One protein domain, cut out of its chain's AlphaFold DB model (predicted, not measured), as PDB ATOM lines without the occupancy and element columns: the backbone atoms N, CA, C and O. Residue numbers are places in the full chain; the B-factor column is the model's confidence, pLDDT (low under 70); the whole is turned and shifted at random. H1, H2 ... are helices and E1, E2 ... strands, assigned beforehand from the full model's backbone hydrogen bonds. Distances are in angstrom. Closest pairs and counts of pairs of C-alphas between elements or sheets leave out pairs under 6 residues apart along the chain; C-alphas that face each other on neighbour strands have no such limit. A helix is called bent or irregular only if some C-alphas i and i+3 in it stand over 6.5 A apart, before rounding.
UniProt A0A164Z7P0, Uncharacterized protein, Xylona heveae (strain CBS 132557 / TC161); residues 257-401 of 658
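This is residues 257 to 401 of the 658 residues of an uncharacterized protein of Xylona heveae (strain CBS 132557 / TC161) (UniProt A0A164Z7P0). Two lobes stand end to end: in one, the short helix H1 packs on one side of the long, kinked helix H4, with H3 on that same side near the first residues of H4 and H2 near its last; in the other, the strand hairpin E1 E2 covers one side of the paired helices H6 and H7. H7 packs on H4 near its kink, and H5 packs on H2. The printed part has 145 residues, mostly helix, with H1 to H6, then antiparallel E1 and E2, then H7. It is only just compact, close to loose, with a radius of gyration of the C-alphas of 17.1 A and spans of 52 by 31 by 25 A.

Start at the hairpin of E1, residues 356 to 365, and E2, residues 368 to 374, where N 359 and O 371 are within hydrogen-bond range at 2.9 A. E1 bends by 103 degrees at residue 360. H6, residues 336 to 343, comes closest to E2 at the C-alphas of Phe 343 and Arg 374, 5.6 A apart. H7, residues 383 to 395, touches H6, closest at C-alphas 336 and 394, 5.8 A. The hub H4, residues 294 to 318, touches H7 with residues 311 to 312 alone, closest at C-alphas 311 and 389, 5.3 A. H1, residues 264 to 271, touches H4, closest at C-alphas 266 and 302, 6.5 A, a steep tilt of 41 degrees. H3, residues 282 to 290, and H4 touch only at the corner, only just, with 3 pairs of C-alphas within 8 A. H2, residues 274 to 279, touches H5, residues 321 to 327, about perpendicular at 86 degrees, closest at C-alphas 275 and 321, 4.4 A. Each O i to N i+4 pair is within hydrogen-bond range in the helices but H4, with 16 of 21.

Find C-alpha 264 at (44.895, -109.309, -5.055), where H1 begins, and C-alpha 395 at (43.254, -80.666, 6.543), where H7 ends after 18.4 A. H4 spans 26.2 A and is irregular: C-alphas 311 and 314 are 9.6 A apart.

The C-alphas farthest apart, Thr 257 and Gly 367, are 54.1 A apart. The printed part has no cut; the link H6 to E1 is long, and there residues 347 to 354 have pLDDT under 70.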
ATOM      1  N   THR A 257      40.659-116.362 -10.672       89.12
ATOM      2  CA  THR A 257      41.039-115.234 -11.530       89.12
ATOM      3  C   THR A 257      41.583-114.086 -10.684       89.12
ATOM      4  O   THR A 257      42.674-113.601 -10.966       89.12
ATOM      5  N   LEU A 258      40.881-113.709  -9.612       92.50
ATOM      6  CA  LEU A 258      41.289-112.624  -8.716       92.50
ATOM      7  C   LEU A 258      42.584-112.928  -7.955       92.50
ATOM      8  O   LEU A 258      43.474-112.083  -7.922       92.50
ATOM      9  N   PHE A 259      42.736-114.137  -7.407       92.62
ATOM     10  CA  PHE A 259      43.945-114.544  -6.679       92.62
ATOM     11  C   PHE A 259      45.214-114.519  -7.541       92.62
ATOM     12  O   PHE A 259      46.316-114.384  -7.017       92.62
ATOM     13  N   ARG A 260      45.076-114.642  -8.866       89.38
ATOM     14  CA  ARG A 260      46.191-114.556  -9.824       89.38
ATOM     15  C   ARG A 260      46.347-113.174 -10.461       89.38
ATOM     16  O   ARG A 260      47.222-112.999 -11.312       89.38
ATOM     17  N   HIS A 261      45.495-112.220 -10.098       91.50
ATOM     18  CA  HIS A 261      45.456-110.892 -10.689       91.50
ATOM     19  C   HIS A 261      46.199-109.870  -9.808       91.50
ATOM     20  O   HIS A 261      46.129-109.971  -8.583       91.50
ATOM     21  N   PRO A 262      46.823-108.820 -10.383       89.75
ATOM     22  CA  PRO A 262      47.437-107.724  -9.617       89.75
ATOM     23  C   PRO A 262      46.508-106.998  -8.627       89.75
ATOM     24  O   PRO A 262      46.974-106.269  -7.758       89.75
ATOM     25  N   LEU A 263      45.191-107.197  -8.739       93.00
ATOM     26  CA  LEU A 263      44.217-106.651  -7.792       93.00
ATOM     27  C   LEU A 263      44.255-107.351  -6.427       93.00
ATOM     28  O   LEU A 263      43.745-106.780  -5.469       93.00
ATOM     29  N   LYS A 264      44.855-108.547  -6.311       93.25
ATOM     30  CA  LYS A 264      44.895-109.309  -5.055       93.25
ATOM     31  C   LYS A 264      45.356-108.437  -3.882       93.25
ATOM     32  O   LYS A 264      44.655-108.363  -2.888       93.25
ATOM     33  N   ASN A 265      46.452-107.695  -4.047       92.00
ATOM     34  CA  ASN A 265      47.045-106.899  -2.968       92.00
ATOM     35  C   ASN A 265      46.093-105.821  -2.421       92.00
ATOM     36  O   ASN A 265      46.024-105.612  -1.212       92.00
ATOM     37  N   VAL A 266      45.342-105.139  -3.297       95.19
ATOM     38  CA  VAL A 266      44.379-104.119  -2.848       95.19
ATOM     39  C   VAL A 266      43.139-104.762  -2.227       95.19
ATOM     40  O   VAL A 266      42.597-104.224  -1.265       95.19
ATOM     41  N   ILE A 267      42.718-105.935  -2.718       95.75
ATOM     42  CA  ILE A 267      41.604-106.694  -2.134       95.75
ATOM     43  C   ILE A 267      41.994-107.232  -0.752       95.75
ATOM     44  O   ILE A 267      41.213-107.083   0.179       95.75
ATOM     45  N   ASP A 268      43.203-107.777  -0.584       94.12
ATOM     46  CA  ASP A 268      43.716-108.246   0.709       94.12
ATOM     47  C   ASP A 268      43.675-107.118   1.740       94.12
ATOM     48  O   ASP A 268      43.092-107.272   2.811       94.12
ATOM     49  N   ARG A 269      44.227-105.951   1.388       94.06
ATOM     50  CA  ARG A 269      44.229-104.778   2.267       94.06
ATOM     51  C   ARG A 269      42.819-104.273   2.565       94.06
ATOM     52  O   ARG A 269      42.528-103.888   3.692       94.06
ATOM     53  N   PHE A 270      41.922-104.300   1.582       95.81
ATOM     54  CA  PHE A 270      40.523-103.955   1.802       95.81
ATOM     55  C   PHE A 270      39.862-104.926   2.794       95.81
ATOM     56  O   PHE A 270      39.269-104.491   3.781       95.81
ATOM     57  N   CYS A 271      40.021-106.234   2.585       93.75
ATOM     58  CA  CYS A 271      39.456-107.302   3.411       93.75
ATOM     59  C   CYS A 271      40.142-107.479   4.778       93.75
ATOM     60  O   CYS A 271      39.617-108.208   5.616       93.75
ATOM     61  N   GLN A 272      41.251-106.790   5.056       90.00
ATOM     62  CA  GLN A 272      41.785-106.653   6.419       90.00
ATOM     63  C   GLN A 272      40.886-105.773   7.301       90.00
ATOM     64  O   GLN A 272      40.864-105.935   8.521       90.00
ATOM     65  N   THR A 273      40.104-104.874   6.699       92.44
ATOM     66  CA  THR A 273      39.188-103.990   7.429       92.44
ATOM     67  C   THR A 273      37.835-104.650   7.701       92.44
ATOM     68  O   THR A 273      37.358-105.486   6.925       92.44
ATOM     69  N   ALA A 274      37.154-104.251   8.779       87.50
ATOM     70  CA  ALA A 274      35.779-104.688   9.037       87.50
ATOM     71  C   ALA A 274      34.801-104.220   7.938       87.50
ATOM     72  O   ALA A 274      33.877-104.950   7.569       87.50
ATOM     73  N   TRP A 275      35.042-103.046   7.352       93.56
ATOM     74  CA  TRP A 275      34.319-102.527   6.195       93.56
ATOM     75  C   TRP A 275      34.450-103.451   4.980       93.56
ATOM     76  O   TRP A 275      33.431-103.838   4.397       93.56
ATOM     77  N   GLY A 276      35.675-103.834   4.617       93.81
ATOM     78  CA  GLY A 276      35.924-104.715   3.482       93.81
ATOM     79  C   GLY A 276      35.367-106.109   3.695       93.81
ATOM     80  O   GLY A 276      34.690-106.620   2.807       93.81
ATOM     81  N   ARG A 277      35.520-106.685   4.893       89.50
ATOM     82  CA  ARG A 277      34.868-107.961   5.225       89.50
ATOM     83  C   ARG A 277      33.363-107.898   5.031       89.50
ATOM     84  O   ARG A 277      32.809-108.720   4.322       89.50
ATOM     85  N   LYS A 278      32.706-106.866   5.562       88.81
ATOM     86  CA  LYS A 278      31.245-106.742   5.481       88.81
ATOM     87  C   LYS A 278      30.711-106.483   4.070       88.81
ATOM     88  O   LYS A 278      29.579-106.862   3.784       88.81
ATOM     89  N   THR A 279      31.457-105.765   3.230       93.06
ATOM     90  CA  THR A 279      30.903-105.197   1.986       93.06
ATOM     91  C   THR A 279      31.474-105.769   0.704       93.06
ATOM     92  O   THR A 279      30.806-105.652  -0.321       93.06
ATOM     93  N   MET A 280      32.662-106.378   0.735       92.94
ATOM     94  CA  MET A 280      33.296-106.903  -0.468       92.94
ATOM     95  C   MET A 280      32.381-107.903  -1.177       92.94
ATOM     96  O   MET A 280      31.728-108.727  -0.545       92.94
ATOM     97  N   THR A 281      32.350-107.805  -2.503       91.69
ATOM     98  CA  THR A 281      31.714-108.760  -3.407       91.69
ATOM     99  C   THR A 281      32.662-109.084  -4.555       91.69
ATOM    100  O   THR A 281      33.195-108.200  -5.232       91.69
ATOM    101  N   VAL A 282      32.827-110.370  -4.844       90.12
ATOM    102  CA  VAL A 282      33.716-110.855  -5.909       90.12
ATOM    103  C   VAL A 282      33.300-110.301  -7.278       90.12
ATOM    104  O   VAL A 282      34.141-110.020  -8.133       90.12
ATOM    105  N   GLY A 283      31.995-110.098  -7.485       90.56
ATOM    106  CA  GLY A 283      31.431-109.614  -8.746       90.56
ATOM    107  C   GLY A 283      31.927-108.228  -9.177       90.56
ATOM    108  O   GLY A 283      32.116-108.005 -10.378       90.56
ATOM    109  N   ALA A 284      32.179-107.316  -8.233       93.06
ATOM    110  CA  ALA A 284      32.634-105.964  -8.559       93.06
ATOM    111  C   ALA A 284      34.063-105.977  -9.121       93.06
ATOM    112  O   ALA A 284      34.332-105.335 -10.138       93.06
ATOM    113  N   PHE A 285      34.961-106.751  -8.504       94.56
ATOM    114  CA  PHE A 285      36.343-106.897  -8.966       94.56
ATOM    115  C   PHE A 285      36.445-107.743 -10.241       94.56
ATOM    116  O   PHE A 285      37.206-107.398 -11.142       94.56
ATOM    117  N   ASP A 286      35.631-108.794 -10.381       91.88
ATOM    118  CA  ASP A 286      35.512-109.545 -11.640       91.88
ATOM    119  C   ASP A 286      35.078-108.625 -12.798       91.88
ATOM    120  O   ASP A 286      35.632-108.688 -13.897       91.88
ATOM    121  N   SER A 287      34.154-107.695 -12.540       92.38
ATOM    122  CA  SER A 287      33.723-106.697 -13.531       92.38
ATOM    123  C   SER A 287      34.812-105.671 -13.850       92.38
ATOM    124  O   SER A 287      34.989-105.312 -15.016       92.38
ATOM    125  N   ALA A 288      35.595-105.242 -12.855       93.69
ATOM    126  CA  ALA A 288      36.764-104.384 -13.064       93.69
ATOM    127  C   ALA A 288      37.811-105.043 -13.986       93.69
ATOM    128  O   ALA A 288      38.357-104.391 -14.878       93.69
ATOM    129  N   ILE A 289      38.048-106.350 -13.829       92.31
ATOM    130  CA  ILE A 289      38.963-107.113 -14.694       92.31
ATOM    131  C   ILE A 289      38.387-107.263 -16.101       92.31
ATOM    132  O   ILE A 289      39.062-106.938 -17.077       92.31
ATOM    133  N   LYS A 290      37.133-107.719 -16.229       90.19
ATOM    134  CA  LYS A 290      36.484-107.953 -17.532       90.19
ATOM    135  C   LYS A 290      36.362-106.688 -18.375       90.19
ATOM    136  O   LYS A 290      36.483-106.757 -19.599       90.19
ATOM    137  N   SER A 291      36.153-105.545 -17.723       92.44
ATOM    138  CA  SER A 291      36.154-104.236 -18.377       92.44
ATOM    139  C   SER A 291      37.547-103.744 -18.765       92.44
ATOM    140  O   SER A 291      37.615-102.779 -19.511       92.44
ATOM    141  N   ARG A 292      38.638-104.388 -18.311       92.94
ATOM    142  CA  ARG A 292      40.044-103.959 -18.491       92.94
ATOM    143  C   ARG A 292      40.348-102.558 -17.939       92.94
ATOM    144  O   ARG A 292      41.319-101.924 -18.335       92.94
ATOM    145  N   MET A 293      39.540-102.121 -16.975       93.06
ATOM    146  CA  MET A 293      39.668-100.847 -16.252       93.06
ATOM    147  C   MET A 293      40.187-101.063 -14.820       93.06
ATOM    148  O   MET A 293      40.039-100.210 -13.945       93.06
ATOM    149  N   HIS A 294      40.748-102.241 -14.543       93.25
ATOM    150  CA  HIS A 294      41.140-102.649 -13.199       93.25
ATOM    151  C   HIS A 294      42.214-101.748 -12.584       93.25
ATOM    152  O   HIS A 294      42.179-101.561 -11.377       93.25
ATOM    153  N   ASP A 295      43.114-101.160 -13.372       92.75
ATOM    154  CA  ASP A 295      44.132-100.234 -12.861       92.75
ATOM    155  C   ASP A 295      43.530 -98.920 -12.365       92.75
ATOM    156  O   ASP A 295      43.874 -98.456 -11.278       92.75
ATOM    157  N   ARG A 296      42.543 -98.380 -13.085       92.75
ATOM    158  CA  ARG A 296      41.780 -97.211 -12.640       92.75
ATOM    159  C   ARG A 296      41.022 -97.498 -11.349       92.75
ATOM    160  O   ARG A 296      41.097 -96.730 -10.393       92.75
ATOM    161  N   PHE A 297      40.319 -98.628 -11.290       94.31
ATOM    162  CA  PHE A 297      39.586 -99.021 -10.085       94.31
ATOM    163  C   PHE A 297      40.513 -99.372  -8.915       94.31
ATOM    164  O   PHE A 297      40.171 -99.072  -7.772       94.31
ATOM    165  N   ARG A 298      41.700 -99.935  -9.189       95.00
ATOM    166  CA  ARG A 298      42.775-100.102  -8.202       95.00
ATOM    167  C   ARG A 298      43.177 -98.745  -7.645       95.00
ATOM    168  O   ARG A 298      43.175 -98.602  -6.435       95.00
ATOM    169  N   GLY A 299      43.447 -97.759  -8.502       94.31
ATOM    170  CA  GLY A 299      43.823 -96.403  -8.088       94.31
ATOM    171  C   GLY A 299      42.789 -95.748  -7.171       94.31
ATOM    172  O   GLY A 299      43.150 -95.267  -6.101       94.31
ATOM    173  N   ILE A 300      41.501 -95.814  -7.535       93.44
ATOM    174  CA  ILE A 300      40.401 -95.274  -6.714       93.44
ATOM    175  C   ILE A 300      40.381 -95.925  -5.324       93.44
ATOM    176  O   ILE A 300      40.333 -95.230  -4.311       93.44
ATOM    177  N   LEU A 301      40.421 -97.261  -5.268       95.19
ATOM    178  CA  LEU A 301      40.345 -97.978  -3.999       95.19
ATOM    179  C   LEU A 301      41.617 -97.788  -3.163       95.19
ATOM    180  O   LEU A 301      41.519 -97.555  -1.964       95.19
ATOM    181  N   THR A 302      42.801 -97.841  -3.778       96.31
ATOM    182  CA  THR A 302      44.088 -97.619  -3.108       96.31
ATOM    183  C   THR A 302      44.153 -96.229  -2.484       96.31
ATOM    184  O   THR A 302      44.403 -96.145  -1.288       96.31
ATOM    185  N   ALA A 303      43.830 -95.167  -3.231       95.00
ATOM    186  CA  ALA A 303      43.845 -93.800  -2.708       95.00
ATOM    187  C   ALA A 303      42.908 -93.630  -1.499       95.00
ATOM    188  O   ALA A 303      43.274 -93.015  -0.499       95.00
ATOM    189  N   GLN A 304      41.716 -94.236  -1.550       95.19
ATOM    190  CA  GLN A 304      40.789 -94.231  -0.421       95.19
ATOM    191  C   GLN A 304      41.334 -95.010   0.786       95.19
ATOM    192  O   GLN A 304      41.226 -94.534   1.917       95.19
ATOM    193  N   LEU A 305      41.905 -96.201   0.579       96.81
ATOM    194  CA  LEU A 305      42.488 -96.996   1.666       96.81
ATOM    195  C   LEU A 305      43.709 -96.300   2.279       96.81
ATOM    196  O   LEU A 305      43.881 -96.369   3.491       96.81
ATOM    197  N   ASP A 306      44.525 -95.609   1.482       96.44
ATOM    198  CA  ASP A 306      45.661 -94.806   1.952       96.44
ATOM    199  C   ASP A 306      45.207 -93.631   2.808       96.44
ATOM    200  O   ASP A 306      45.745 -93.417   3.895       96.44
ATOM    201  N   ALA A 307      44.169 -92.917   2.376       95.75
ATOM    202  CA  ALA A 307      43.638 -91.807   3.150       95.75
ATOM    203  C   ALA A 307      43.011 -92.267   4.476       95.75
ATOM    204  O   ALA A 307      43.231 -91.644   5.511       95.75
ATOM    205  N   LEU A 308      42.267 -93.377   4.467       96.62
ATOM    206  CA  LEU A 308      41.685 -93.954   5.681       96.62
ATOM    207  C   LEU A 308      42.753 -94.526   6.623       96.62
ATOM    208  O   LEU A 308      42.641 -94.361   7.834       96.62
ATOM    209  N   GLN A 309      43.795 -95.161   6.083       96.44
ATOM    210  CA  GLN A 309      44.935 -95.654   6.858       96.44
ATOM    211  C   GLN A 309      45.710 -94.502   7.502       96.44
ATOM    212  O   GLN A 309      46.098 -94.610   8.659       96.44
ATOM    213  N   SER A 310      45.900 -93.397   6.783       96.50
ATOM    214  CA  SER A 310      46.573 -92.205   7.313       96.50
ATOM    215  C   SER A 310      45.739 -91.511   8.394       96.50
ATOM    216  O   SER A 310      46.297 -90.976   9.345       96.50
ATOM    217  N   ALA A 311      44.408 -91.547   8.274       95.88
ATOM    218  CA  ALA A 311      43.505 -90.977   9.270       95.88
ATOM    219  C   ALA A 311      43.427 -91.813  10.559       95.88
ATOM    220  O   ALA A 311      43.353 -91.244  11.643       95.88
ATOM    221  N   LEU A 312      43.390 -93.146  10.442       95.50
ATOM    222  CA  LEU A 312      43.094 -94.063  11.555       95.50
ATOM    223  C   LEU A 312      44.315 -94.788  12.127       95.50
ATOM    224  O   LEU A 312      44.198 -95.429  13.170       95.50
ATOM    225  N   ASP A 313      45.449 -94.742  11.431       92.94
ATOM    226  CA  ASP A 313      46.688 -95.420  11.805       92.94
ATOM    227  C   ASP A 313      46.446 -96.894  12.214       92.94
ATOM    228  O   ASP A 313      45.824 -97.664  11.472       92.94
ATOM    229  N   GLN A 314      46.867 -97.312  13.409       90.81
ATOM    230  CA  GLN A 314      46.731 -98.691  13.885       90.81
ATOM    231  C   GLN A 314      45.271 -99.158  14.009       90.81
ATOM    232  O   GLN A 314      45.006-100.361  14.030       90.81
ATOM    233  N   LYS A 315      44.305 -98.232  14.067       92.69
ATOM    234  CA  LYS A 315      42.868 -98.527  14.166       92.69
ATOM    235  C   LYS A 315      42.208 -98.737  12.803       92.69
ATOM    236  O   LYS A 315      41.028 -99.079  12.747       92.69
ATOM    237  N   PHE A 316      42.946 -98.579  11.701       93.69
ATOM    238  CA  PHE A 316      42.432 -98.776  10.345       93.69
ATOM    239  C   PHE A 316      41.679-100.107  10.134       93.69
ATOM    240  O   PHE A 316      40.597-100.072   9.545       93.69
ATOM    241  N   PRO A 317      42.133-101.272  10.651       91.06
ATOM    242  CA  PRO A 317      41.392-102.529  10.496       91.06
ATOM    243  C   PRO A 317      39.979-102.515  11.110       91.06
ATOM    244  O   PRO A 317      39.112-103.287  10.695       91.06
ATOM    245  N   SER A 318      39.716-101.630  12.075       90.12
ATOM    246  CA  SER A 318      38.443-101.542  12.799       90.12
ATOM    247  C   SER A 318      37.361-100.738  12.071       90.12
ATOM    248  O   SER A 318      36.208-100.772  12.514       90.12
ATOM    249  N   ILE A 319      37.682-100.069  10.953       93.81
ATOM    250  CA  ILE A 319      36.725 -99.217  10.231       93.81
ATOM    251  C   ILE A 319      35.480 -99.976   9.777       93.81
ATOM    252  O   ILE A 319      35.566-101.051   9.186       93.81
ATOM    253  N   GLN A 320      34.308 -99.396  10.031       90.44
ATOM    254  CA  GLN A 320      33.008 -99.990   9.738       90.44
ATOM    255  C   GLN A 320      32.394 -99.435   8.450       90.44
ATOM    256  O   GLN A 320      32.571 -98.275   8.076       90.44
ATOM    257  N   ALA A 321      31.563-100.246   7.791       90.44
ATOM    258  CA  ALA A 321      30.859 -99.832   6.575       90.44
ATOM    259  C   ALA A 321      29.944 -98.611   6.791       90.44
ATOM    260  O   ALA A 321      29.814 -97.766   5.907       90.44
ATOM    261  N   SER A 322      29.310 -98.501   7.963       91.31
ATOM    262  CA  SER A 322      28.478 -97.351   8.338       91.31
ATOM    263  C   SER A 322      29.273 -96.049   8.407       91.31
ATOM    264  O   SER A 322      28.733 -94.998   8.063       91.31
ATOM    265  N   GLU A 323      30.541 -96.118   8.814       94.56
ATOM    266  CA  GLU A 323      31.417 -94.958   8.966       94.56
ATOM    267  C   GLU A 323      31.824 -94.415   7.595       94.56
ATOM    268  O   GLU A 323      31.594 -93.243   7.293       94.56
ATOM    269  N   VAL A 324      32.300 -95.301   6.715       96.12
ATOM    270  CA  VAL A 324      32.628 -94.959   5.321       96.12
ATOM    271  C   VAL A 324      31.402 -94.436   4.581       96.12
ATOM    272  O   VAL A 324      31.486 -93.433   3.881       96.12
ATOM    273  N   ASN A 325      30.237 -95.059   4.771       95.31
ATOM    274  CA  ASN A 325      28.992 -94.598   4.157       95.31
ATOM    275  C   ASN A 325      28.561 -93.212   4.650       95.31
ATOM    276  O   ASN A 325      27.912 -92.488   3.900       95.31
ATOM    277  N   ALA A 326      28.861 -92.846   5.898       94.44
ATOM    278  CA  ALA A 326      28.550 -91.518   6.410       94.44
ATOM    279  C   ALA A 326      29.480 -90.453   5.810       94.44
ATOM    280  O   ALA A 326      28.993 -89.395   5.421       94.44
ATOM    281  N   LEU A 327      30.775 -90.758   5.668       95.56
ATOM    282  CA  LEU A 327      31.751 -89.891   4.995       95.56
ATOM    283  C   LEU A 327      31.446 -89.736   3.497       95.56
ATOM    284  O   LEU A 327      31.414 -88.624   2.985       95.56
ATOM    285  N   ALA A 328      31.129 -90.833   2.806       95.06
ATOM    286  CA  ALA A 328      30.834 -90.848   1.369       95.06
ATOM    287  C   ALA A 328      29.542 -90.109   0.968       95.06
ATOM    288  O   ALA A 328      29.269 -89.943  -0.221       95.06
ATOM    289  N   ARG A 329      28.706 -89.718   1.941       94.25
ATOM    290  CA  ARG A 329      27.498 -88.904   1.718       94.25
ATOM    291  C   ARG A 329      27.771 -87.404   1.743       94.25
ATOM    292  O   ARG A 329      26.882 -86.648   1.363       94.25
ATOM    293  N   LEU A 330      28.932 -86.984   2.240       93.31
ATOM    294  CA  LEU A 330      29.305 -85.576   2.248       93.31
ATOM    295  C   LEU A 330      29.702 -85.125   0.840       93.31
ATOM    296  O   LEU A 330      30.131 -85.937   0.015       93.31
ATOM    297  N   SER A 331      29.569 -83.828   0.579       87.06
ATOM    298  CA  SER A 331      30.077 -83.226  -0.652       87.06
ATOM    299  C   SER A 331      31.602 -83.344  -0.709       87.06
ATOM    300  O   SER A 331      32.268 -83.315   0.326       87.06
ATOM    301  N   GLN A 332      32.154 -83.479  -1.917       85.44
ATOM    302  CA  GLN A 332      33.600 -83.481  -2.150       85.44
ATOM    303  C   GLN A 332      33.982 -82.315  -3.074       85.44
ATOM    304  O   GLN A 332      33.332 -82.154  -4.113       85.44
ATOM    305  N   PRO A 333      35.002 -81.508  -2.722       91.38
ATOM    306  CA  PRO A 333      35.828 -81.607  -1.512       91.38
ATOM    307  C   PRO A 333      35.034 -81.344  -0.221       91.38
ATOM    308  O   PRO A 333      34.041 -80.614  -0.231       91.38
ATOM    309  N   PHE A 334      35.448 -81.969   0.885       92.62
ATOM    310  CA  PHE A 334      34.741 -81.870   2.158       92.62
ATOM    311  C   PHE A 334      34.715 -80.432   2.663       92.62
ATOM    312  O   PHE A 334      35.755 -79.781   2.802       92.62
ATOM    313  N   THR A 335      33.538 -79.948   3.055       93.56
ATOM    314  CA  THR A 335      33.475 -78.691   3.798       93.56
ATOM    315  C   THR A 335      33.692 -78.944   5.289       93.56
ATOM    316  O   THR A 335      33.154 -79.884   5.882       93.56
ATOM    317  N   ARG A 336      34.438 -78.051   5.955       92.81
ATOM    318  CA  ARG A 336      34.627 -78.125   7.416       92.81
ATOM    319  C   ARG A 336      33.288 -78.131   8.163       92.81
ATOM    320  O   ARG A 336      33.181 -78.770   9.203       92.81
ATOM    321  N   THR A 337      32.269 -77.441   7.647       92.81
ATOM    322  CA  THR A 337      30.925 -77.407   8.243       92.81
ATOM    323  C   THR A 337      30.248 -78.776   8.191       92.81
ATOM    324  O   THR A 337      29.745 -79.233   9.213       92.81
ATOM    325  N   GLU A 338      30.270 -79.457   7.042       93.75
ATOM    326  CA  GLU A 338      29.731 -80.817   6.901       93.75
ATOM    327  C   GLU A 338      30.448 -81.808   7.823       93.75
ATOM    328  O   GLU A 338      29.787 -82.552   8.547       93.75
ATOM    329  N   LEU A 339      31.786 -81.765   7.864       95.00
ATOM    330  CA  LEU A 339      32.580 -82.607   8.762       95.00
ATOM    331  C   LEU A 339      32.262 -82.323  10.232       95.00
ATOM    332  O   LEU A 339      32.072 -83.247  11.016       95.00
ATOM    333  N   THR A 340      32.138 -81.050  10.614       94.56
ATOM    334  CA  THR A 340      31.808 -80.679  11.998       94.56
ATOM    335  C   THR A 340      30.419 -81.185  12.372       94.56
ATOM    336  O   THR A 340      30.263 -81.783  13.425       94.56
ATOM    337  N   ASN A 341      29.428 -81.044  11.490       91.88
ATOM    338  CA  ASN A 341      28.082 -81.566  11.729       91.88
ATOM    339  C   ASN A 341      28.037 -83.102  11.778       91.88
ATOM    340  O   ASN A 341      27.184 -83.666  12.465       91.88
ATOM    341  N   LEU A 342      28.931 -83.779  11.050       93.69
ATOM    342  CA  LEU A 342      29.035 -85.234  11.042       93.69
ATOM    343  C   LEU A 342      29.646 -85.780  12.344       93.69
ATOM    344  O   LEU A 342      29.098 -86.728  12.911       93.69
ATOM    345  N   PHE A 343      30.764 -85.204  12.791       95.00
ATOM    346  CA  PHE A 343      31.514 -85.655  13.970       95.00
ATOM    347  C   PHE A 343      30.933 -85.087  15.281       95.00
ATOM    348  O   PHE A 343      30.745 -85.815  16.256       95.00
ATOM    349  N   PHE A 344      30.567 -83.804  15.286       93.38
ATOM    350  CA  PHE A 344      30.108 -83.040  16.452       93.38
ATOM    351  C   PHE A 344      28.739 -82.380  16.181       93.38
ATOM    352  O   PHE A 344      28.646 -81.155  16.034       93.38
ATOM    353  N   PRO A 345      27.655 -83.172  16.077       88.19
ATOM    354  CA  PRO A 345      26.344 -82.680  15.660       88.19
ATOM    355  C   PRO A 345      25.786 -81.605  16.615       88.19
ATOM    356  O   PRO A 345      25.830 -81.787  17.835       88.19
ATOM    357  N   PRO A 346      25.194 -80.510  16.094       78.06
ATOM    358  CA  PRO A 346      24.723 -79.390  16.907       78.06
ATOM    359  C   PRO A 346      23.515 -79.755  17.773       78.06
ATOM    360  O   PRO A 346      22.678 -80.561  17.365       78.06
ATOM    361  N   GLY A 347      23.409 -79.077  18.924       65.56
ATOM    362  CA  GLY A 347      22.446 -79.226  20.025       65.56
ATOM    363  C   GLY A 347      21.008 -79.656  19.702       65.56
ATOM    364  O   GLY A 347      20.441 -80.444  20.454       65.56
ATOM    365  N   THR A 348      20.437 -79.237  18.572       55.78
ATOM    366  CA  THR A 348      18.980 -79.103  18.369       55.78
ATOM    367  C   THR A 348      18.335 -80.029  17.320       55.78
ATOM    368  O   THR A 348      17.194 -79.795  16.924       55.78
ATOM    369  N   ALA A 349      18.994 -81.096  16.856       47.09
ATOM    370  CA  ALA A 349      18.389 -81.996  15.861       47.09
ATOM    371  C   ALA A 349      17.247 -82.857  16.458       47.09
ATOM    372  O   ALA A 349      17.473 -83.676  17.348       47.09
ATOM    373  N   GLY A 350      16.020 -82.637  15.969       47.50
ATOM    374  CA  GLY A 350      14.770 -83.219  16.472       47.50
ATOM    375  C   GLY A 350      14.601 -84.739  16.308       47.50
ATOM    376  O   GLY A 350      15.487 -85.429  15.822       47.50
ATOM    377  N   LYS A 351      13.414 -85.207  16.734       45.09
ATOM    378  CA  LYS A 351      12.839 -86.564  16.961       45.09
ATOM    379  C   LYS A 351      13.466 -87.837  16.339       45.09
ATOM    380  O   LYS A 351      13.209 -88.908  16.874       45.09
ATOM    381  N   ASN A 352      14.325 -87.766  15.326       44.41
ATOM    382  CA  ASN A 352      15.150 -88.885  14.855       44.41
ATOM    383  C   ASN A 352      16.578 -88.737  15.408       44.41
ATOM    384  O   ASN A 352      17.506 -88.350  14.700       44.41
ATOM    385  N   GLN A 353      16.721 -88.991  16.713       50.91
ATOM    386  CA  GLN A 353      17.947 -88.796  17.493       50.91
ATOM    387  C   GLN A 353      19.165 -89.472  16.842       50.91
ATOM    388  O   GLN A 353      19.347 -90.688  16.939       50.91
ATOM    389  N   THR A 354      20.088 -88.681  16.292       56.84
ATOM    390  CA  THR A 354      21.500 -89.059  16.399       56.84
ATOM    391  C   THR A 354      21.823 -88.985  17.884       56.84
ATOM    392  O   THR A 354      22.003 -87.900  18.435       56.84
ATOM    393  N   ARG A 355      21.798 -90.139  18.564       71.12
ATOM    394  CA  ARG A 355      22.278 -90.240  19.946       71.12
ATOM    395  C   ARG A 355      23.664 -89.582  20.005       71.12
ATOM    396  O   ARG A 355      24.446 -89.699  19.059       71.12
ATOM    397  N   ARG A 356      23.939 -88.835  21.069       83.50
ATOM    398  CA  ARG A 356      25.235 -88.189  21.304       83.50
ATOM    399  C   ARG A 356      25.915 -88.852  22.483       83.50
ATOM    400  O   ARG A 356      25.234 -89.357  23.372       83.50
ATOM    401  N   VAL A 357      27.238 -88.840  22.468       85.69
ATOM    402  CA  VAL A 357      28.071 -89.311  23.575       85.69
ATOM    403  C   VAL A 357      28.862 -88.115  24.079       85.69
ATOM    404  O   VAL A 357      29.445 -87.394  23.267       85.69
ATOM    405  N   ALA A 358      28.820 -87.868  25.388       88.12
ATOM    406  CA  ALA A 358      29.604 -86.807  26.010       88.12
ATOM    407  C   ALA A 358      31.100 -87.097  25.835       88.12
ATOM    408  O   ALA A 358      31.514 -88.251  25.928       88.12
ATOM    409  N   LEU A 359      31.874 -86.053  25.551       88.69
ATOM    410  CA  LEU A 359      33.331 -86.124  25.552       88.69
ATOM    411  C   LEU A 359      33.840 -85.980  26.991       88.69
ATOM    412  O   LEU A 359      33.205 -85.303  27.800       88.69
ATOM    413  N   GLN A 360      34.986 -86.586  27.289       88.50
ATOM    414  CA  GLN A 360      35.703 -86.378  28.549       88.50
ATOM    415  C   GLN A 360      36.178 -84.927  28.675       88.50
ATOM    416  O   GLN A 360      36.032 -84.320  29.733       88.50
ATOM    417  N   GLU A 361      36.671 -84.355  27.575       87.50
ATOM    418  CA  GLU A 361      37.077 -82.956  27.471       87.50
ATOM    419  C   GLU A 361      36.422 -82.305  26.250       87.50
ATOM    420  O   GLU A 361      36.337 -82.896  25.168       87.50
ATOM    421  N   ALA A 362      35.925 -81.078  26.417       88.31
ATOM    422  CA  ALA A 362      35.306 -80.347  25.323       88.31
ATOM    423  C   ALA A 362      36.360 -79.889  24.306       88.31
ATOM    424  O   ALA A 362      37.431 -79.400  24.665       88.31
ATOM    425  N   VAL A 363      36.028 -79.990  23.019       91.69
ATOM    426  CA  VAL A 363      36.905 -79.543  21.930       91.69
ATOM    427  C   VAL A 363      36.424 -78.212  21.362       91.69
ATOM    428  O   VAL A 363      35.225 -77.988  21.180       91.69
ATOM    429  N   PHE A 364      37.362 -77.322  21.041       89.12
ATOM    430  CA  PHE A 364      37.055 -76.016  20.457       89.12
ATOM    431  C   PHE A 364      37.220 -76.048  18.939       89.12
ATOM    432  O   PHE A 364      38.322 -76.177  18.408       89.12
ATOM    433  N   ILE A 365      36.113 -75.869  18.220       89.81
ATOM    434  CA  ILE A 365      36.084 -75.833  16.758       89.81
ATOM    435  C   ILE A 365      35.591 -74.453  16.334       89.81
ATOM    436  O   ILE A 365      34.447 -74.081  16.575       89.81
ATOM    437  N   ARG A 366      36.466 -73.662  15.694       85.50
ATOM    438  CA  ARG A 366      36.181 -72.263  15.301       85.50
ATOM    439  C   ARG A 366      35.684 -71.394  16.471       85.50
ATOM    440  O   ARG A 366      34.748 -70.614  16.312       85.50
ATOM    441  N   GLY A 367      36.285 -71.560  17.649       84.25
ATOM    442  CA  GLY A 367      35.900 -70.816  18.853       84.25
ATOM    443  C   GLY A 367      34.541 -71.212  19.440       84.25
ATOM    444  O   GLY A 367      34.078 -70.554  20.364       84.25
ATOM    445  N   LYS A 368      33.896 -72.270  18.926       87.00
ATOM    446  CA  LYS A 368      32.711 -72.878  19.535       87.00
ATOM    447  C   LYS A 368      33.114 -74.134  20.287       87.00
ATOM    448  O   LYS A 368      33.858 -74.960  19.763       87.00
ATOM    449  N   GLU A 369      32.608 -74.255  21.501       89.00
ATOM    450  CA  GLU A 369      32.806 -75.426  22.340       89.00
ATOM    451  C   GLU A 369      31.873 -76.560  21.896       89.00
ATOM    452  O   GLU A 369      30.670 -76.363  21.699       89.00
ATOM    453  N   HIS A 370      32.434 -77.755  21.731       90.31
ATOM    454  CA  HIS A 370      31.699 -78.982  21.459       90.31
ATOM    455  C   HIS A 370      31.993 -79.988  22.573       90.31
ATOM    456  O   HIS A 370      33.107 -80.487  22.688       90.31
ATOM    457  N   SER A 371      30.974 -80.313  23.370       89.25
ATOM    458  CA  SER A 371      31.068 -81.232  24.517       89.25
ATOM    459  C   SER A 371      30.572 -82.653  24.222       89.25
ATOM    460  O   SER A 371      30.488 -83.490  25.117       89.25
ATOM    461  N   SER A 372      30.192 -82.952  22.973       91.06
ATOM    462  CA  SER A 372      29.692 -84.278  22.597       91.06
ATOM    463  C   SER A 372      30.020 -84.651  21.155       91.06
ATOM    464  O   SER A 372      30.035 -83.791  20.270       91.06
ATOM    465  N   ARG A 373      30.225 -85.950  20.919       92.56
ATOM    466  CA  ARG A 373      30.419 -86.559  19.594       92.56
ATOM    467  C   ARG A 373      29.217 -87.392  19.156       92.56
ATOM    468  O   ARG A 373      28.340 -87.745  19.954       92.56
ATOM    469  N   ARG A 374      29.157 -87.718  17.863       91.19
ATOM    470  CA  ARG A 374      28.109 -88.573  17.284       91.19
ATOM    471  C   ARG A 374      28.187 -90.002  17.842       91.19
ATOM    472  O   ARG A 374      29.209 -90.663  17.694       91.19
ATOM    473  N   ALA A 375      27.092 -90.522  18.406       85.94
ATOM    474  CA  ALA A 375      27.053 -91.911  18.870       85.94
ATOM    475  C   ALA A 375      27.101 -92.907  17.707       85.94
ATOM    476  O   ALA A 375      26.500 -92.688  16.650       85.94
ATOM    477  N   GLY A 376      27.774 -94.037  17.938       83.31
ATOM    478  CA  GLY A 376      27.878 -95.126  16.965       83.31
ATOM    479  C   GLY A 376      28.808 -94.835  15.781       83.31
ATOM    480  O   GLY A 376      28.781 -95.580  14.805       83.31
ATOM    481  N   PHE A 377      29.591 -93.757  15.834       92.12
ATOM    482  CA  PHE A 377      30.553 -93.376  14.802       92.12
ATOM    483  C   PHE A 377      31.953 -93.424  15.412       92.12
ATOM    484  O   PHE A 377      32.172 -92.768  16.426       92.12
ATOM    485  N   PHE A 378      32.863 -94.218  14.839       93.38
ATOM    486  CA  PHE A 378      34.226 -94.421  15.339       93.38
ATOM    487  C   PHE A 378      34.281 -94.798  16.827       93.38
ATOM    488  O   PHE A 378      35.054 -94.249  17.607       93.38
ATOM    489  N   THR A 379      33.440 -95.751  17.240       88.94
ATOM    490  CA  THR A 379      33.276 -96.136  18.658       88.94
ATOM    491  C   THR A 379      34.500 -96.811  19.269       88.94
ATOM    492  O   THR A 379      34.561 -96.977  20.480       88.94
ATOM    493  N   TYR A 380      35.442 -97.248  18.436       89.25
ATOM    494  CA  TYR A 380      36.707 -97.860  18.841       89.25
ATOM    495  C   TYR A 380      37.834 -96.837  19.055       89.25
ATOM    496  O   TYR A 380      38.955 -97.250  19.345       89.25
ATOM    497  N   LEU A 381      37.542 -95.541  18.886       93.31
ATOM    498  CA  LEU A 381      38.468 -94.440  19.141       93.31
ATOM    499  C   LEU A 381      38.152 -93.765  20.477       93.31
ATOM    500  O   LEU A 381      36.975 -93.522  20.799       93.31
ATOM    501  N   ASP A 382      39.196 -93.386  21.207       93.50
ATOM    502  CA  ASP A 382      39.062 -92.425  22.301       93.50
ATOM    503  C   ASP A 382      38.733 -91.012  21.774       93.50
ATOM    504  O   ASP A 382      38.597 -90.784  20.567       93.50
ATOM    505  N   ASP A 383      38.508 -90.060  22.678       93.31
ATOM    506  CA  ASP A 383      38.057 -88.718  22.300       93.31
ATOM    507  C   ASP A 383      39.135 -87.915  21.546       93.31
ATOM    508  O   ASP A 383      38.803 -87.147  20.635       93.31
ATOM    509  N   MET A 384      40.418 -88.139  21.848       93.06
ATOM    510  CA  MET A 384      41.543 -87.468  21.190       93.06
ATOM    511  C   MET A 384      41.850 -88.078  19.825       93.06
ATOM    512  O   MET A 384      42.029 -87.346  18.847       93.06
ATOM    513  N   GLU A 385      41.852 -89.405  19.720       95.19
ATOM    514  CA  GLU A 385      41.941 -90.135  18.454       95.19
ATOM    515  C   GLU A 385      40.790 -89.720  17.523       95.19
ATOM    516  O   GLU A 385      41.001 -89.389  16.354       95.19
ATOM    517  N   TYR A 386      39.565 -89.645  18.053       96.25
ATOM    518  CA  TYR A 386      38.385 -89.212  17.306       96.25
ATOM    519  C   TYR A 386      38.519 -87.781  16.772       96.25
ATOM    520  O   TYR A 386      38.203 -87.512  15.607       96.25
ATOM    521  N   PHE A 387      39.006 -86.855  17.602       95.69
ATOM    522  CA  PHE A 387      39.264 -85.482  17.177       95.69
ATOM    523  C   PHE A 387      40.406 -85.395  16.152       95.69
ATOM    524  O   PHE A 387      40.314 -84.615  15.204       95.69
ATOM    525  N   THR A 388      41.431 -86.239  16.271       96.38
ATOM    526  CA  THR A 388      42.545 -86.327  15.311       96.38
ATOM    527  C   THR A 388      42.059 -86.777  13.933       96.38
ATOM    528  O   THR A 388      42.397 -86.156  12.925       96.38
ATOM    529  N   VAL A 389      41.176 -87.781  13.868       96.94
ATOM    530  CA  VAL A 389      40.535 -88.206  12.610       96.94
ATOM    531  C   VAL A 389      39.729 -87.064  11.989       96.94
ATOM    532  O   VAL A 389      39.821 -86.818  10.784       96.94
ATOM    533  N   TYR A 390      38.958 -86.327  12.798       97.12
ATOM    534  CA  TYR A 390      38.253 -85.131  12.329       97.12
ATOM    535  C   TYR A 390      39.230 -84.105  11.736       97.12
ATOM    536  O   TYR A 390      39.015 -83.618  10.623       97.12
ATOM    537  N   GLN A 391      40.319 -83.798  12.447       96.88
ATOM    538  CA  GLN A 391      41.336 -82.865  11.973       96.88
ATOM    539  C   GLN A 391      41.972 -83.338  10.666       96.88
ATOM    540  O   GLN A 391      42.157 -82.517   9.770       96.88
ATOM    541  N   TYR A 392      42.257 -84.631  10.510       97.38
ATOM    542  CA  TYR A 392      42.815 -85.174   9.273       97.38
ATOM    543  C   TYR A 392      41.937 -84.837   8.060       97.38
ATOM    544  O   TYR A 392      42.428 -84.254   7.092       97.38
ATOM    545  N   PHE A 393      40.632 -85.121   8.119       96.44
ATOM    546  CA  PHE A 393      39.721 -84.819   7.005       96.44
ATOM    547  C   PHE A 393      39.519 -83.319   6.785       96.44
ATOM    548  O   PHE A 393      39.285 -82.882   5.662       96.44
ATOM    549  N   VAL A 394      39.642 -82.513   7.841       95.94
ATOM    550  CA  VAL A 394      39.603 -81.052   7.735       95.94
ATOM    551  C   VAL A 394      40.835 -80.483   7.020       95.94
ATOM    552  O   VAL A 394      40.699 -79.483   6.314       95.94
ATOM    553  N   HIS A 395      42.015 -81.078   7.213       96.44
ATOM    554  CA  HIS A 395      43.254 -80.666   6.543       96.44
ATOM    555  C   HIS A 395      43.405 -81.272   5.142       96.44
ATOM    556  O   HIS A 395      44.145 -80.729   4.331       96.44
ATOM    557  N   ASN A 396      42.673 -82.349   4.844       96.00
ATOM    558  CA  ASN A 396      42.709 -83.047   3.562       96.00
ATOM    559  C   ASN A 396      41.306 -83.086   2.917       96.00
ATOM    560  O   ASN A 396      40.722 -84.165   2.773       96.00
ATOM    561  N   PRO A 397      40.730 -81.925   2.544       93.62
ATOM    562  CA  PRO A 397      39.352 -81.850   2.058       93.62
ATOM    563  C   PRO A 397      39.153 -82.530   0.696       93.62
ATOM    564  O   PRO A 397      38.043 -82.960   0.393       93.62
ATOM    565  N   ASP A 398      40.210 -82.670  -0.105       92.81
ATOM    566  CA  ASP A 398      40.162 -83.264  -1.449       92.81
ATOM    567  C   ASP A 398      40.207 -84.802  -1.448       92.81
ATOM    568  O   ASP A 398      40.174 -85.435  -2.505       92.81
ATOM    569  N   VAL A 399      40.279 -85.434  -0.272       91.81
ATOM    570  CA  VAL A 399      40.256 -86.895  -0.162       91.81
ATOM    571  C   VAL A 399      38.920 -87.437  -0.670       91.81
ATOM    572  O   VAL A 399      37.858 -87.193  -0.097       91.81
ATOM    573  N   SER A 400      38.986 -88.262  -1.714       89.94
ATOM    574  CA  SER A 400      37.819 -88.945  -2.264       89.94
ATOM    575  C   SER A 400      37.479 -90.202  -1.460       89.94
ATOM    576  O   SER A 400      38.141 -91.232  -1.589       89.94
ATOM    577  N   ILE A 401      36.398 -90.147  -0.680       94.56
ATOM    578  CA  ILE A 401      35.807 -91.311  -0.003       94.56
ATOM    579  C   ILE A 401      34.525 -91.729  -0.723       94.56
ATOM    580  O   ILE A 401      33.566 -90.962  -0.787       94.56
TER     581      ILE A 401